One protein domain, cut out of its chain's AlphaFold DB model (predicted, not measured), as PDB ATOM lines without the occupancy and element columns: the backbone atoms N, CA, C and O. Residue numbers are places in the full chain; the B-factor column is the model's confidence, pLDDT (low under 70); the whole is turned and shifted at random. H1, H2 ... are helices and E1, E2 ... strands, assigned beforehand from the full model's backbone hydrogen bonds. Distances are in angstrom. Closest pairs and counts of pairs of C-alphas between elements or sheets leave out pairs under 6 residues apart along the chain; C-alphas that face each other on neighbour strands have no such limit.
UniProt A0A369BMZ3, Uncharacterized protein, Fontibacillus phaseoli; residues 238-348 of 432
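Overview. This is residues 238 to 348 of the 432 residues of an uncharacterized protein of Fontibacillus phaseoli (UniProt A0A369BMZ3). A twisted sheet of three long strands, E3, E4 and E5, has helix H2 slantwise over one face, and the long helix H1 packs on H2, so that H2 is in the middle between H1 and the sheet. At one end of the elongated body, a small two-stranded hairpin, E1 and E2, and the long loop of residues 273 to 286 lie away from H2. The printed part has 111 residues, with two named helices and five named strands in the order H1 E1 E2 E3 E4 E5 H2; both sheets, E3 - E4 - E5 and E1 - E2, are antiparallel, and the class is mixed, helices and strands. The whole is compact, with a radius of gyration of the C-alphas of 14.7 A and spans of 46 by 28 by 22 A.

Along the chain. E3 is residues 287 to 294, 22.8 A from first to last C-alpha, E4 is residues 299 to 306, 23.1 A, and E5 is residues 310 to 318, 23.9 A. E5 bends by 58 degrees at residue 313. H2 is residues 327 to 338, 15.8 A, and ends at C-alpha 338 at (-5.857, 43.650, 32.153). H1 is residues 238 to 257, 28.7 A, beginning at C-alpha 238 at (19.365, 36.762, 44.049). E1 is residues 261 to 265, 12.2 A, and E2 is residues 268 to 272, 12.6 A.

Arrangement. E3, E4 and E5 form a meander, each strand the antiparallel neighbour of the one before; E3 and E4 are a hairpin, and so are E4 and E5. N 290 and O 303 are 2.8 A apart, and N 302 and O 315 are 2.9 A apart, both within hydrogen-bond range. The sheet and H2 make two layers, a helix on one face of a sheet, with H2 at a height over the sheet of 6.9 A. H2 lies over E4 and E5, and only just not over E3, on which 2 of its 12 C-alphas fall; it runs slantwise to the strands, at 48 degrees to E4 on the local plane. The closest C-alphas of H2 and E5 are those of Gly 315 and Ala 338, 3.9 A apart. H1 touches H2, closest at the C-alphas of Val 252 and Ala 332, 5.3 A apart, at a steep tilt of 43 degrees, the same way. H1 only grazes the sheet, with residues 252 to 256. In H1 and H2 every O i to N i+4 pair is within hydrogen-bond range. E1 and E2 are an antiparallel hairpin, with N 263 and O 270 at 2.9 A; both strands are apart from H2, E4 and E5.

Size, cuts and confidence. The C-alphas farthest apart, those of Glu 281 and Asn 322, are 49.2 A apart. The printed part has no cut. The link from E2 to E3, 14 residues, is long. The mean pLDDT of the printed part is 76.8, and residues 258 to 286 and 307 to 309 are under 70.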
ATOM      1  N   GLN A 238      20.332  36.587  42.966       81.62
ATOM      2  CA  GLN A 238      19.365  36.762  44.049       81.62
ATOM      3  C   GLN A 238      18.988  38.238  44.259       81.62
ATOM      4  O   GLN A 238      17.808  38.561  44.363       81.62
ATOM      5  N   GLN A 239      19.969  39.148  44.250       83.44
ATOM      6  CA  GLN A 239      19.715  40.590  44.356       83.44
ATOM      7  C   GLN A 239      18.928  41.125  43.154       83.44
ATOM      8  O   GLN A 239      18.085  42.001  43.318       83.44
ATOM      9  N   ILE A 240      19.170  40.590  41.954       84.62
ATOM     10  CA  ILE A 240      18.390  40.930  40.756       84.62
ATOM     11  C   ILE A 240      16.937  40.470  40.926       84.62
ATOM     12  O   ILE A 240      16.021  41.244  40.651       84.62
ATOM     13  N   ARG A 241      16.711  39.242  41.414       85.19
ATOM     14  CA  ARG A 241      15.361  38.727  41.685       85.19
ATOM     15  C   ARG A 241      14.628  39.580  42.720       85.19
ATOM     16  O   ARG A 241      13.496  39.979  42.464       85.19
ATOM     17  N   ASP A 242      15.274  39.896  43.841       85.25
ATOM     18  CA  ASP A 242      14.685  40.722  44.899       85.25
ATOM     19  C   ASP A 242      14.311  42.122  44.377       85.25
ATOM     20  O   ASP A 242      13.197  42.594  44.602       85.25
ATOM     21  N   GLU A 243      15.192  42.768  43.601       85.69
ATOM     22  CA  GLU A 243      14.893  44.068  42.987       85.69
ATOM     23  C   GLU A 243      13.722  43.999  41.989       85.69
ATOM     24  O   GLU A 243      12.938  44.946  41.900       85.69
ATOM     25  N   LEU A 244      13.573  42.893  41.253       87.06
ATOM     26  CA  LEU A 244      12.449  42.685  40.335       87.06
ATOM     27  C   LEU A 244      11.131  42.433  41.070       87.06
ATOM     28  O   LEU A 244      10.100  42.950  40.645       87.06
ATOM     29  N   VAL A 245      11.150  41.683  42.175       86.81
ATOM     30  CA  VAL A 245       9.965  41.470  43.022       86.81
ATOM     31  C   VAL A 245       9.509  42.791  43.641       86.81
ATOM     32  O   VAL A 245       8.319  43.104  43.596       86.81
ATOM     33  N   GLU A 246      10.433  43.602  44.158       87.00
ATOM     34  CA  GLU A 246      10.106  44.924  44.704       87.00
ATOM     35  C   GLU A 246       9.588  45.880  43.624       87.00
ATOM     36  O   GLU A 246       8.593  46.576  43.836       87.00
ATOM     37  N   ARG A 247      10.177  45.856  42.422       86.69
ATOM     38  CA  ARG A 247       9.645  46.613  41.282       86.69
ATOM     39  C   ARG A 247       8.246  46.143  40.892       86.69
ATOM     40  O   ARG A 247       7.392  46.980  40.636       86.69
ATOM     41  N   ALA A 248       7.976  44.838  40.909       86.56
ATOM     42  CA  ALA A 248       6.647  44.303  40.624       86.56
ATOM     43  C   ALA A 248       5.606  44.760  41.663       86.56
ATOM     44  O   ALA A 248       4.486  45.110  41.289       86.56
ATOM     45  N   LYS A 249       5.966  44.817  42.953       86.75
ATOM     46  CA  LYS A 249       5.101  45.382  44.006       86.75
ATOM     47  C   LYS A 249       4.834  46.871  43.775       86.75
ATOM     48  O   LYS A 249       3.681  47.295  43.841       86.75
ATOM     49  N   ALA A 250       5.881  47.640  43.476       85.12
ATOM     50  CA  ALA A 250       5.768  49.066  43.186       85.12
ATOM     51  C   ALA A 250       4.920  49.328  41.932       85.12
ATOM     52  O   ALA A 250       4.072  50.211  41.958       85.12
ATOM     53  N   ASP A 251       5.082  48.525  40.880       83.75
ATOM     54  CA  ASP A 251       4.289  48.598  39.653       83.75
ATOM     55  C   ASP A 251       2.811  48.316  39.915       83.75
ATOM     56  O   ASP A 251       1.958  49.040  39.412       83.75
ATOM     57  N   VAL A 252       2.488  47.278  40.698       84.19
ATOM     58  CA  VAL A 252       1.093  46.985  41.059       84.19
ATOM     59  C   VAL A 252       0.491  48.158  41.821       84.19
ATOM     60  O   VAL A 252      -0.599  48.590  41.459       84.19
ATOM     61  N   LYS A 253       1.214  48.694  42.812       83.75
ATOM     62  CA  LYS A 253       0.766  49.842  43.603       83.75
ATOM     63  C   LYS A 253       0.566  51.084  42.730       83.75
ATOM     64  O   LYS A 253      -0.501  51.687  42.756       83.75
ATOM     65  N   ALA A 254       1.555  51.421  41.905       80.69
ATOM     66  CA  ALA A 254       1.498  52.566  41.007       80.69
ATOM     67  C   ALA A 254       0.338  52.433  40.017       80.69
ATOM     68  O   ALA A 254      -0.442  53.366  39.862       80.69
ATOM     69  N   LEU A 255       0.168  51.269  39.387       79.00
ATOM     70  CA  LEU A 255      -0.937  51.034  38.457       79.00
ATOM     71  C   LEU A 255      -2.294  51.047  39.158       79.00
ATOM     72  O   LEU A 255      -3.252  51.492  38.546       79.00
ATOM     73  N   SER A 256      -2.381  50.608  40.416       71.88
ATOM     74  CA  SER A 256      -3.610  50.689  41.208       71.88
ATOM     75  C   SER A 256      -3.906  52.077  41.766       71.88
ATOM     76  O   SER A 256      -4.982  52.257  42.304       71.88
ATOM     77  N   GLU A 257      -2.983  53.035  41.670       71.00
ATOM     78  CA  GLU A 257      -3.148  54.402  42.191       71.00
ATOM     79  C   GLU A 257      -3.089  55.462  41.076       71.00
ATOM     80  O   GLU A 257      -3.399  56.627  41.311       71.00
ATOM     81  N   THR A 258      -2.699  55.092  39.850       67.81
ATOM     82  CA  THR A 258      -2.576  56.035  38.730       67.81
ATOM     83  C   THR A 258      -3.943  56.276  38.080       67.81
ATOM     84  O   THR A 258      -4.500  55.348  37.485       67.81
ATOM     85  N   PRO A 259      -4.480  57.509  38.128       63.50
ATOM     86  CA  PRO A 259      -5.717  57.848  37.437       63.50
ATOM     87  C   PRO A 259      -5.510  57.917  35.918       63.50
ATOM     88  O   PRO A 259      -4.433  58.280  35.445       63.50
ATOM     89  N   LEU A 260      -6.577  57.662  35.153       60.75
ATOM     90  CA  LEU A 260      -6.666  57.942  33.712       60.75
ATOM     91  C   LEU A 260      -5.712  57.128  32.826       60.75
ATOM     92  O   LEU A 260      -5.276  57.621  31.785       60.75
ATOM     93  N   VAL A 261      -5.426  55.867  33.168       62.75
ATOM     94  CA  VAL A 261      -4.784  54.960  32.199       62.75
ATOM     95  C   VAL A 261      -5.750  54.783  31.019       62.75
ATOM     96  O   VAL A 261      -6.855  54.277  31.233       62.75
ATOM     97  N   PRO A 262      -5.399  55.233  29.797       60.00
ATOM     98  CA  PRO A 262      -6.287  55.121  28.654       60.00
ATOM     99  C   PRO A 262      -6.293  53.671  28.184       60.00
ATOM    100  O   PRO A 262      -5.276  53.153  27.729       60.00
ATOM    101  N   ILE A 263      -7.448  53.026  28.296       62.84
ATOM    102  CA  ILE A 263      -7.656  51.643  27.888       62.84
ATOM    103  C   ILE A 263      -8.480  51.667  26.610       62.84
ATOM    104  O   ILE A 263      -9.589  52.209  26.568       62.84
ATOM    105  N   GLU A 264      -7.932  51.080  25.554       56.97
ATOM    106  CA  GLU A 264      -8.692  50.821  24.339       56.97
ATOM    107  C   GLU A 264      -9.598  49.613  24.570       56.97
ATOM    108  O   GLU A 264      -9.135  48.515  24.879       56.97
ATOM    109  N   ASN A 265     -10.906  49.811  24.421       54.59
ATOM    110  CA  ASN A 265     -11.864  48.719  24.415       54.59
ATOM    111  C   ASN A 265     -12.829  48.835  23.229       54.59
ATOM    112  O   ASN A 265     -12.819  49.795  22.458       54.59
ATOM    113  N   SER A 266     -13.696  47.834  23.092       43.38
ATOM    114  CA  SER A 266     -14.702  47.732  22.030       43.38
ATOM    115  C   SER A 266     -15.760  48.850  22.026       43.38
ATOM    116  O   SER A 266     -16.588  48.878  21.119       43.38
ATOM    117  N   CYS A 267     -15.747  49.765  23.002       41.19
ATOM    118  CA  CYS A 267     -16.669  50.895  23.136       41.19
ATOM    119  C   CYS A 267     -15.983  52.282  23.095       41.19
ATOM    120  O   CYS A 267     -16.690  53.287  23.148       41.19
ATOM    121  N   GLY A 268     -14.651  52.369  22.957       53.88
ATOM    122  CA  GLY A 268     -13.888  53.628  22.873       53.88
ATOM    123  C   GLY A 268     -12.642  53.655  23.772       53.88
ATOM    124  O   GLY A 268     -12.158  52.615  24.212       53.88
ATOM    125  N   ARG A 269     -12.101  54.855  24.051       53.28
ATOM    126  CA  ARG A 269     -11.117  55.051  25.137       53.28
ATOM    127  C   ARG A 269     -11.869  55.238  26.448       53.28
ATOM    128  O   ARG A 269     -12.466  56.295  26.651       53.28
ATOM    129  N   ILE A 270     -11.811  54.247  27.328       61.22
ATOM    130  CA  ILE A 270     -12.231  54.398  28.726       61.22
ATOM    131  C   ILE A 270     -10.975  54.646  29.571       61.22
ATOM    132  O   ILE A 270      -9.905  54.123  29.262       61.22
ATOM    133  N   GLY A 271     -11.077  55.493  30.595       61.25
ATOM    134  CA  GLY A 271     -10.015  55.668  31.589       61.25
ATOM    135  C   GLY A 271     -10.210  54.698  32.751       61.25
ATOM    136  O   GLY A 271     -11.343  54.494  33.163       61.25
ATOM    137  N   PHE A 272      -9.131  54.124  33.278       68.94
ATOM    138  CA  PHE A 272      -9.147  53.453  34.583       68.94
ATOM    139  C   PHE A 272      -9.172  54.501  35.707       68.94
ATOM    140  O   PHE A 272      -8.297  55.373  35.739       68.94
ATOM    141  N   TRP A 273     -10.151  54.424  36.613       69.50
ATOM    142  CA  TRP A 273     -10.333  55.377  37.722       69.50
ATOM    143  C   TRP A 273     -10.239  54.680  39.086       69.50
ATOM    144  O   TRP A 273     -11.268  54.447  39.733       69.50
ATOM    145  N   PRO A 274      -9.022  54.334  39.541       68.38
ATOM    146  CA  PRO A 274      -8.837  53.674  40.822       68.38
ATOM    147  C   PRO A 274      -9.025  54.617  42.011       68.38
ATOM    148  O   PRO A 274      -8.958  55.838  41.864       68.38
ATOM    149  N   TYR A 275      -9.175  54.036  43.206       61.22
ATOM    150  CA  TYR A 275      -9.061  54.747  44.483       61.22
ATOM    151  C   TYR A 275      -7.686  55.408  44.636       61.22
ATOM    152  O   TYR A 275      -6.662  54.734  44.580       61.22
ATOM    153  N   VAL A 276      -7.679  56.723  44.879       60.72
ATOM    154  CA  VAL A 276      -6.472  57.500  45.187       60.72
ATOM    155  C   VAL A 276      -6.663  58.164  46.545       60.72
ATOM    156  O   VAL A 276      -7.574  58.973  46.733       60.72
ATOM    157  N   GLU A 277      -5.805  57.824  47.503       51.44
ATOM    158  CA  GLU A 277      -5.820  58.442  48.827       51.44
ATOM    159  C   GLU A 277      -5.413  59.923  48.705       51.44
ATOM    160  O   GLU A 277      -4.339  60.247  48.199       51.44
ATOM    161  N   GLY A 278      -6.296  60.842  49.114       51.88
ATOM    162  CA  GLY A 278      -6.075  62.291  48.990       51.88
ATOM    163  C   GLY A 278      -6.593  62.937  47.698       51.88
ATOM    164  O   GLY A 278      -6.368  64.130  47.491       51.88
ATOM    165  N   GLY A 279      -7.317  62.199  46.847       54.28
ATOM    166  CA  GLY A 279      -8.135  62.813  45.799       54.28
ATOM    167  C   GLY A 279      -9.152  63.764  46.437       54.28
ATOM    168  O   GLY A 279      -9.888  63.361  47.334       54.28
ATOM    169  N   GLY A 280      -9.154  65.042  46.041       49.78
ATOM    170  CA  GLY A 280     -10.083  66.038  46.593       49.78
ATOM    171  C   GLY A 280     -11.552  65.616  46.453       49.78
ATOM    172  O   GLY A 280     -11.862  64.701  45.694       49.78
ATOM    173  N   GLU A 281     -12.466  66.318  47.135       49.75
ATOM    174  CA  GLU A 281     -13.912  66.011  47.268       49.75
ATOM    175  C   GLU A 281     -14.691  65.756  45.949       49.75
ATOM    176  O   GLU A 281     -15.864  65.399  45.981       49.75
ATOM    177  N   SER A 282     -14.065  65.919  44.780       51.88
ATOM    178  CA  SER A 282     -14.623  65.645  43.447       51.88
ATOM    179  C   SER A 282     -14.139  64.338  42.792       51.88
ATOM    180  O   SER A 282     -14.496  64.084  41.644       51.88
ATOM    181  N   TYR A 283     -13.322  63.518  43.464       57.62
ATOM    182  CA  TYR A 283     -12.771  62.278  42.906       57.62
ATOM    183  C   TYR A 283     -13.451  61.047  43.531       57.62
ATOM    184  O   TYR A 283     -13.068  60.593  44.607       57.62
ATOM    185  N   MET A 284     -14.489  60.517  42.872       57.22
ATOM    186  CA  MET A 284     -15.110  59.243  43.253       57.22
ATOM    187  C   MET A 284     -14.440  58.097  42.478       57.22
ATOM    188  O   MET A 284     -14.426  58.139  41.248       57.22
ATOM    189  N   PRO A 285     -13.869  57.090  43.156       61.50
ATOM    190  CA  PRO A 285     -13.265  55.945  42.493       61.50
ATOM    191  C   PRO A 285     -14.335  55.013  41.946       61.50
ATOM    192  O   PRO A 285     -15.231  54.601  42.680       61.50
ATOM    193  N   ILE A 286     -14.208  54.686  40.663       67.25
ATOM    194  CA  ILE A 286     -15.177  53.872  39.924       67.25
ATOM    195  C   ILE A 286     -14.654  52.438  39.795       67.25
ATOM    196  O   ILE A 286     -15.438  51.497  39.866       67.25
ATOM    197  N   ASP A 287     -13.332  52.255  39.667       73.50
ATOM    198  CA  ASP A 287     -12.718  50.960  39.376       73.50
ATOM    199  C   ASP A 287     -11.899  50.384  40.544       73.50
ATOM    200  O   ASP A 287     -11.080  51.060  41.165       73.50
ATOM    201  N   PHE A 288     -12.043  49.080  40.783       75.00
ATOM    202  CA  PHE A 288     -11.295  48.325  41.790       75.00
ATOM    203  C   PHE A 288     -10.607  47.110  41.170       75.00
ATOM    204  O   PHE A 288     -11.182  46.424  40.322       75.00
ATOM    205  N   VAL A 289      -9.387  46.811  41.625       81.19
ATOM    206  CA  VAL A 289      -8.617  45.637  41.188       81.19
ATOM    207  C   VAL A 289      -8.725  44.523  42.225       81.19
ATOM    208  O   VAL A 289      -8.294  44.671  43.365       81.19
ATOM    209  N   GLU A 290      -9.247  43.375  41.811       84.88
ATOM    210  CA  GLU A 290      -9.322  42.151  42.603       84.88
ATOM    211  C   GLU A 290      -8.343  41.111  42.040       84.88
ATOM    212  O   GLU A 290      -8.360  40.794  40.848       84.88
ATOM    213  N   PHE A 291      -7.474  40.563  42.892       86.00
ATOM    214  CA  PHE A 291      -6.506  39.540  42.498       86.00
ATOM    215  C   PHE A 291      -6.917  38.159  43.003       86.00
ATOM    216  O   PHE A 291      -7.041  37.933  44.205       86.00
ATOM    217  N   HIS A 292      -7.013  37.194  42.092       87.50
ATOM    218  CA  HIS A 292      -7.170  35.782  42.424       87.50
ATOM    219  C   HIS A 292      -5.873  35.025  42.145       87.50
ATOM    220  O   HIS A 292      -5.456  34.870  40.995       87.50
ATOM    221  N   VAL A 293      -5.247  34.526  43.211       88.38
ATOM    222  CA  VAL A 293      -4.006  33.745  43.157       88.38
ATOM    223  C   VAL A 293      -4.344  32.267  43.330       88.38
ATOM    224  O   VAL A 293      -4.753  31.836  44.406       88.38
ATOM    225  N   ASN A 294      -4.167  31.472  42.276       85.69
ATOM    226  CA  ASN A 294      -4.310  30.022  42.336       85.69
ATOM    227  C   ASN A 294      -2.924  29.371  42.287       85.69
ATOM    228  O   ASN A 294      -2.344  29.214  41.208       85.69
ATOM    229  N   ARG A 295      -2.405  29.000  43.465       83.12
ATOM    230  CA  ARG A 295      -1.074  28.391  43.622       83.12
ATOM    231  C   ARG A 295      -0.982  27.006  42.976       83.12
ATOM    232  O   ARG A 295       0.000  26.724  42.303       83.12
ATOM    233  N   GLU A 296      -2.030  26.186  43.075       80.12
ATOM    234  CA  GLU A 296      -2.069  24.843  42.467       80.12
ATOM    235  C   GLU A 296      -1.951  24.899  40.940       80.12
ATOM    236  O   GLU A 296      -1.211  24.136  40.325       80.12
ATOM    237  N   LYS A 297      -2.659  25.847  40.318       81.56
ATOM    238  CA  LYS A 297      -2.626  26.074  38.866       81.56
ATOM    239  C   LYS A 297      -1.535  27.055  38.439       81.56
ATOM    240  O   LYS A 297      -1.506  27.428  37.265       81.56
ATOM    241  N   ARG A 298      -0.697  27.529  39.372       86.56
ATOM    242  CA  ARG A 298       0.385  28.503  39.135       86.56
ATOM    243  C   ARG A 298      -0.083  29.715  38.314       86.56
ATOM    244  O   ARG A 298       0.607  30.183  37.408       86.56
ATOM    245  N   THR A 299      -1.307  30.174  38.583       88.06
ATOM    246  CA  THR A 299      -2.022  31.181  37.784       88.06
ATOM    247  C   THR A 299      -2.442  32.345  38.676       88.06
ATOM    248  O   THR A 299      -3.012  32.128  39.744       88.06
ATOM    249  N   VAL A 300      -2.225  33.574  38.206       89.56
ATOM    250  CA  VAL A 300      -2.757  34.791  38.832       89.56
ATOM    251  C   VAL A 300      -3.698  35.484  37.853       89.56
ATOM    252  O   VAL A 300      -3.390  35.635  36.669       89.56
ATOM    253  N   VAL A 301      -4.872  35.875  38.340       89.50
ATOM    254  CA  VAL A 301      -5.877  36.610  37.568       89.50
ATOM    255  C   VAL A 301      -6.126  37.950  38.244       89.50
ATOM    256  O   VAL A 301      -6.422  37.981  39.434       89.50
ATOM    257  N   ALA A 302      -6.006  39.035  37.486       87.88
ATOM    258  CA  ALA A 302      -6.410  40.373  37.898       87.88
ATOM    259  C   ALA A 302      -7.766  40.681  37.259       87.88
ATOM    260  O   ALA A 302      -7.900  40.589  36.036       87.88
ATOM    261  N   LEU A 303      -8.763  41.003  38.076       85.25
ATOM    262  CA  LEU A 303     -10.096  41.418  37.653       85.25
ATOM    263  C   LEU A 303     -10.276  42.890  37.998       85.25
ATOM    264  O   LEU A 303     -10.065  43.276  39.141       85.25
ATOM    265  N   ILE A 304     -10.680  43.698  37.024       83.69
ATOM    266  CA  ILE A 304     -11.026  45.101  37.252       83.69
ATOM    267  C   ILE A 304     -12.544  45.216  37.224       83.69
ATOM    268  O   ILE A 304     -13.197  44.771  36.271       83.69
ATOM    269  N   ARG A 305     -13.098  45.758  38.305       80.69
ATOM    270  CA  ARG A 305     -14.535  45.859  38.554       80.69
ATOM    271  C   ARG A 305     -14.927  47.317  38.665       80.69
ATOM    272  O   ARG A 305     -14.265  48.036  39.400       80.69
ATOM    273  N   SER A 306     -16.016  47.695  38.005       70.31
ATOM    274  CA  SER A 306     -16.704  48.954  38.281       70.31
ATOM    275  C   SER A 306     -17.867  48.706  39.242       70.31
ATOM    276  O   SER A 306     -18.504  47.645  39.198       70.31
ATOM    277  N   ASP A 307     -18.117  49.676  40.113       65.38
ATOM    278  CA  ASP A 307     -19.271  49.764  41.012       65.38
ATOM    279  C   ASP A 307     -20.634  49.610  40.304       65.38
ATOM    280  O   ASP A 307     -21.527  48.953  40.839       65.38
ATOM    281  N   GLU A 308     -20.780  50.130  39.085       62.00
ATOM    282  CA  GLU A 308     -22.032  50.088  38.318       62.00
ATOM    283  C   GLU A 308     -22.184  48.836  37.432       62.00
ATOM    284  O   GLU A 308     -23.302  48.385  37.178       62.00
ATOM    285  N   SER A 309     -21.076  48.261  36.945       61.25
ATOM    286  CA  SER A 309     -21.097  47.324  35.799       61.25
ATOM    287  C   SER A 309     -20.518  45.929  36.073       61.25
ATOM    288  O   SER A 309     -20.598  45.043  35.219       61.25
ATOM    289  N   GLY A 310     -19.936  45.690  37.253       70.38
ATOM    290  CA  GLY A 310     -19.264  44.425  37.562       70.38
ATOM    291  C   GLY A 310     -17.878  44.307  36.911       70.38
ATOM    292  O   GLY A 310     -17.207  45.304  36.658       70.38
ATOM    293  N   VAL A 311     -17.394  43.074  36.704       77.19
ATOM    294  CA  VAL A 311     -16.060  42.821  36.123       77.19
ATOM    295  C   VAL A 311     -16.083  43.154  34.633       77.19
ATOM    296  O   VAL A 311     -16.768  42.469  33.873       77.19
ATOM    297  N   TRP A 312     -15.292  44.135  34.201       72.94
ATOM    298  CA  TRP A 312     -15.248  44.546  32.794       72.94
ATOM    299  C   TRP A 312     -13.870  44.382  32.141       72.94
ATOM    300  O   TRP A 312     -13.800  44.247  30.920       72.94
ATOM    301  N   LEU A 313     -12.787  44.261  32.921       79.75
ATOM    302  CA  LEU A 313     -11.472  43.855  32.407       79.75
ATOM    303  C   LEU A 313     -10.892  42.699  33.209       79.75
ATOM    304  O   LEU A 313     -11.101  42.561  34.416       79.75
ATOM    305  N   ARG A 314     -10.135  41.851  32.513       85.75
ATOM    306  CA  ARG A 314      -9.434  40.724  33.120       85.75
ATOM    307  C   ARG A 314      -8.083  40.516  32.464       85.75
ATOM    308  O   ARG A 314      -7.973  40.514  31.241       85.75
ATOM    309  N   GLY A 315      -7.078  40.241  33.277       86.94
ATOM    310  CA  GLY A 315      -5.760  39.831  32.821       86.94
ATOM    311  C   GLY A 315      -5.331  38.559  33.529       86.94
ATOM    312  O   GLY A 315      -5.594  38.366  34.714       86.94
ATOM    313  N   ARG A 316      -4.690  37.655  32.787       92.31
ATOM    314  CA  ARG A 316      -4.217  36.367  33.302       92.31
ATOM    315  C   ARG A 316      -2.715  36.247  33.105       92.31
ATOM    316  O   ARG A 316      -2.213  36.481  32.004       92.31
ATOM    317  N   SER A 317      -2.020  35.796  34.138       91.31
ATOM    318  CA  SER A 317      -0.632  35.344  34.076       91.31
ATOM    319  C   SER A 317      -0.534  33.882  34.514       91.31
ATOM    320  O   SER A 317      -1.316  33.401  35.337       91.31
ATOM    321  N   ILE A 318       0.386  33.148  33.892       89.19
ATOM    322  CA  ILE A 318       0.651  31.736  34.170       89.19
ATOM    323  C   ILE A 318       2.162  31.611  34.299       89.19
ATOM    324  O   ILE A 318       2.882  32.056  33.406       89.19
ATOM    325  N   CYS A 319       2.627  31.030  35.398       88.62
ATOM    326  CA  CYS A 319       4.041  30.736  35.588       88.62
ATOM    327  C   CYS A 319       4.403  29.436  34.852       88.62
ATOM    328  O   CYS A 319       3.638  28.468  34.885       88.62
ATOM    329  N   ALA A 320       5.560  29.414  34.188       85.94
ATOM    330  CA  ALA A 320       6.035  28.240  33.464       85.94
ATOM    331  C   ALA A 320       6.232  27.041  34.418       85.94
ATOM    332  O   ALA A 320       6.555  27.242  35.588       85.94
ATOM    333  N   PRO A 321       6.051  25.790  33.954       81.31
ATOM    334  CA  PRO A 321       6.120  24.608  34.819       81.31
ATOM    335  C   PRO A 321       7.499  24.386  35.459       81.31
ATOM    336  O   PRO A 321       7.564  23.853  36.562       81.31
ATOM    337  N   ASN A 322       8.570  24.832  34.795       83.19
ATOM    338  CA  ASN A 322       9.957  24.683  35.255       83.19
ATOM    339  C   ASN A 322      10.493  25.916  36.003       83.19
ATOM    340  O   ASN A 322      11.668  25.944  36.350       83.19
ATOM    341  N   ASP A 323       9.669  26.943  36.194       84.94
ATOM    342  CA  ASP A 323      10.058  28.180  36.877       84.94
ATOM    343  C   ASP A 323       9.640  28.131  38.363       84.94
ATOM    344  O   ASP A 323       8.991  27.173  38.796       84.94
ATOM    345  N   VAL A 324       9.978  29.139  39.166       85.44
ATOM    346  CA  VAL A 324       9.521  29.271  40.562       85.44
ATOM    347  C   VAL A 324       8.370  30.267  40.634       85.44
ATOM    348  O   VAL A 324       8.456  31.385  40.123       85.44
ATOM    349  N   PHE A 325       7.261  29.855  41.251       86.88
ATOM    350  CA  PHE A 325       6.052  30.666  41.310       86.88
ATOM    351  C   PHE A 325       6.230  31.865  42.251       86.88
ATOM    352  O   PHE A 325       6.580  31.699  43.410       86.88
ATOM    353  N   ASN A 326       5.910  33.066  41.764       87.75
ATOM    354  CA  ASN A 326       5.870  34.279  42.577       87.75
ATOM    355  C   ASN A 326       4.578  35.057  42.303       87.75
ATOM    356  O   ASN A 326       4.324  35.487  41.169       87.75
ATOM    357  N   ALA A 327       3.753  35.265  43.330       87.50
ATOM    358  CA  ALA A 327       2.472  35.933  43.153       87.50
ATOM    359  C   ALA A 327       2.627  37.428  42.847       87.50
ATOM    360  O   ALA A 327       1.811  37.953  42.099       87.50
ATOM    361  N   HIS A 328       3.654  38.119  43.355       87.94
ATOM    362  CA  HIS A 328       3.839  39.555  43.100       87.94
ATOM    363  C   HIS A 328       4.150  39.831  41.628       87.94
ATOM    364  O   HIS A 328       3.489  40.659  41.000       87.94
ATOM    365  N   ILE A 329       5.079  39.064  41.049       88.06
ATOM    366  CA  ILE A 329       5.388  39.130  39.613       88.06
ATOM    367  C   ILE A 329       4.144  38.743  38.799       88.06
ATOM    368  O   ILE A 329       3.759  39.436  37.854       88.06
ATOM    369  N   GLY A 330       3.445  37.681  39.216       87.88
ATOM    370  CA  GLY A 330       2.196  37.251  38.592       87.88
ATOM    371  C   GLY A 330       1.106  38.331  38.594       87.88
ATOM    372  O   GLY A 330       0.448  38.517  37.567       87.88
ATOM    373  N   ARG A 331       0.935  39.062  39.704       89.12
ATOM    374  CA  ARG A 331      -0.021  40.173  39.850       89.12
ATOM    375  C   ARG A 331       0.339  41.343  38.937       89.12
ATOM    376  O   ARG A 331      -0.548  41.829  38.241       89.12
ATOM    377  N   ALA A 332       1.613  41.732  38.859       88.19
ATOM    378  CA  ALA A 332       2.071  42.810  37.975       88.19
ATOM    379  C   ALA A 332       1.799  42.498  36.494       88.19
ATOM    380  O   ALA A 332       1.231  43.319  35.771       88.19
ATOM    381  N   ILE A 333       2.128  41.281  36.048       88.81
ATOM    382  CA  ILE A 333       1.866  40.833  34.671       88.81
ATOM    383  C   ILE A 333       0.359  40.764  34.400       88.81
ATOM    384  O   ILE A 333      -0.100  41.198  33.342       88.81
ATOM    385  N   ALA A 334      -0.419  40.207  35.334       89.56
ATOM    386  CA  ALA A 334      -1.864  40.088  35.182       89.56
ATOM    387  C   ALA A 334      -2.534  41.467  35.098       89.56
ATOM    388  O   ALA A 334      -3.370  41.667  34.223       89.56
ATOM    389  N   LEU A 335      -2.134  42.426  35.937       87.19
ATOM    390  CA  LEU A 335      -2.682  43.780  35.926       87.19
ATOM    391  C   LEU A 335      -2.318  44.537  34.644       87.19
ATOM    392  O   LEU A 335      -3.204  45.083  33.995       87.19
ATOM    393  N   ARG A 336      -1.050  44.504  34.213       86.94
ATOM    394  CA  ARG A 336      -0.633  45.121  32.939       86.94
ATOM    395  C   ARG A 336      -1.415  44.558  31.752       86.94
ATOM    396  O   ARG A 336      -1.901  45.323  30.929       86.94
ATOM    397  N   ARG A 337      -1.625  43.237  31.714       87.88
ATOM    398  CA  ARG A 337      -2.461  42.586  30.690       87.88
ATOM    399  C   ARG A 337      -3.932  42.993  30.773       87.88
ATOM    400  O   ARG A 337      -4.561  43.117  29.730       87.88
ATOM    401  N   ALA A 338      -4.479  43.187  31.975       85.06
ATOM    402  CA  ALA A 338      -5.857  43.650  32.153       85.06
ATOM    403  C   ALA A 338      -6.051  45.081  31.624       85.06
ATOM    404  O   ALA A 338      -7.082  45.373  31.028       85.06
ATOM    405  N   LEU A 339      -5.043  45.937  31.812       81.44
ATOM    406  CA  LEU A 339      -5.024  47.336  31.373       81.44
ATOM    407  C   LEU A 339      -4.576  47.520  29.908       81.44
ATOM    408  O   LEU A 339      -4.522  48.648  29.431       81.44
ATOM    409  N   GLY A 340      -4.218  46.444  29.195       79.12
ATOM    410  CA  GLY A 340      -3.715  46.520  27.815       79.12
ATOM    411  C   GLY A 340      -2.310  47.123  27.673       79.12
ATOM    412  O   GLY A 340      -1.924  47.524  26.581       79.12
ATOM    413  N   LEU A 341      -1.538  47.191  28.761       82.69
ATOM    414  CA  LEU A 341      -0.183  47.741  28.777       82.69
ATOM    415  C   LEU A 341       0.862  46.683  28.406       82.69
ATOM    416  O   LEU A 341       0.717  45.496  28.718       82.69
ATOM    417  N   GLU A 342       1.970  47.130  27.815       83.00
ATOM    418  CA  GLU A 342       3.116  46.262  27.557       83.00
ATOM    419  C   GLU A 342       3.704  45.719  28.868       83.00
ATOM    420  O   GLU A 342       3.891  46.430  29.867       83.00
ATOM    421  N   VAL A 343       3.983  44.415  28.863       85.75
ATOM    422  CA  VAL A 343       4.613  43.714  29.981       85.75
ATOM    423  C   VAL A 343       6.130  43.805  29.807       85.75
ATOM    424  O   VAL A 343       6.632  43.329  28.788       85.75
ATOM    425  N   PRO A 344       6.874  44.362  30.781       85.50
ATOM    426  CA  PRO A 344       8.329  44.403  30.727       85.50
ATOM    427  C   PRO A 344       8.927  43.008  30.528       85.50
ATOM    428  O   PRO A 344       8.577  42.070  31.249       85.50
ATOM    429  N   ALA A 345       9.866  42.880  29.585       84.38
ATOM    430  CA  ALA A 345      10.542  41.611  29.298       84.38
ATOM    431  C   ALA A 345      11.284  41.050  30.527       84.38
ATOM    432  O   ALA A 345      11.387  39.836  30.689       84.38
ATOM    433  N   GLU A 346      11.723  41.927  31.434       82.94
ATOM    434  CA  GLU A 346      12.370  41.561  32.698       82.94
ATOM    435  C   GLU A 346      11.479  40.685  33.596       82.94
ATOM    436  O   GLU A 346      11.990  39.803  34.276       82.94
ATOM    437  N   TYR A 347      10.151  40.854  33.559       82.25
ATOM    438  CA  TYR A 347       9.218  40.009  34.320       82.25
ATOM    439  C   TYR A 347       8.964  38.643  33.670       82.25
ATOM    440  O   TYR A 347       8.382  37.766  34.305       82.25
ATOM    441  N   LEU A 348       9.378  38.452  32.413       83.06
ATOM    442  CA  LEU A 348       9.244  37.181  31.692       83.06
ATOM    443  C   LEU A 348      10.469  36.274  31.859       83.06
ATOM    444  O   LEU A 348      10.362  35.076  31.615       83.06
TER     445      LEU A 348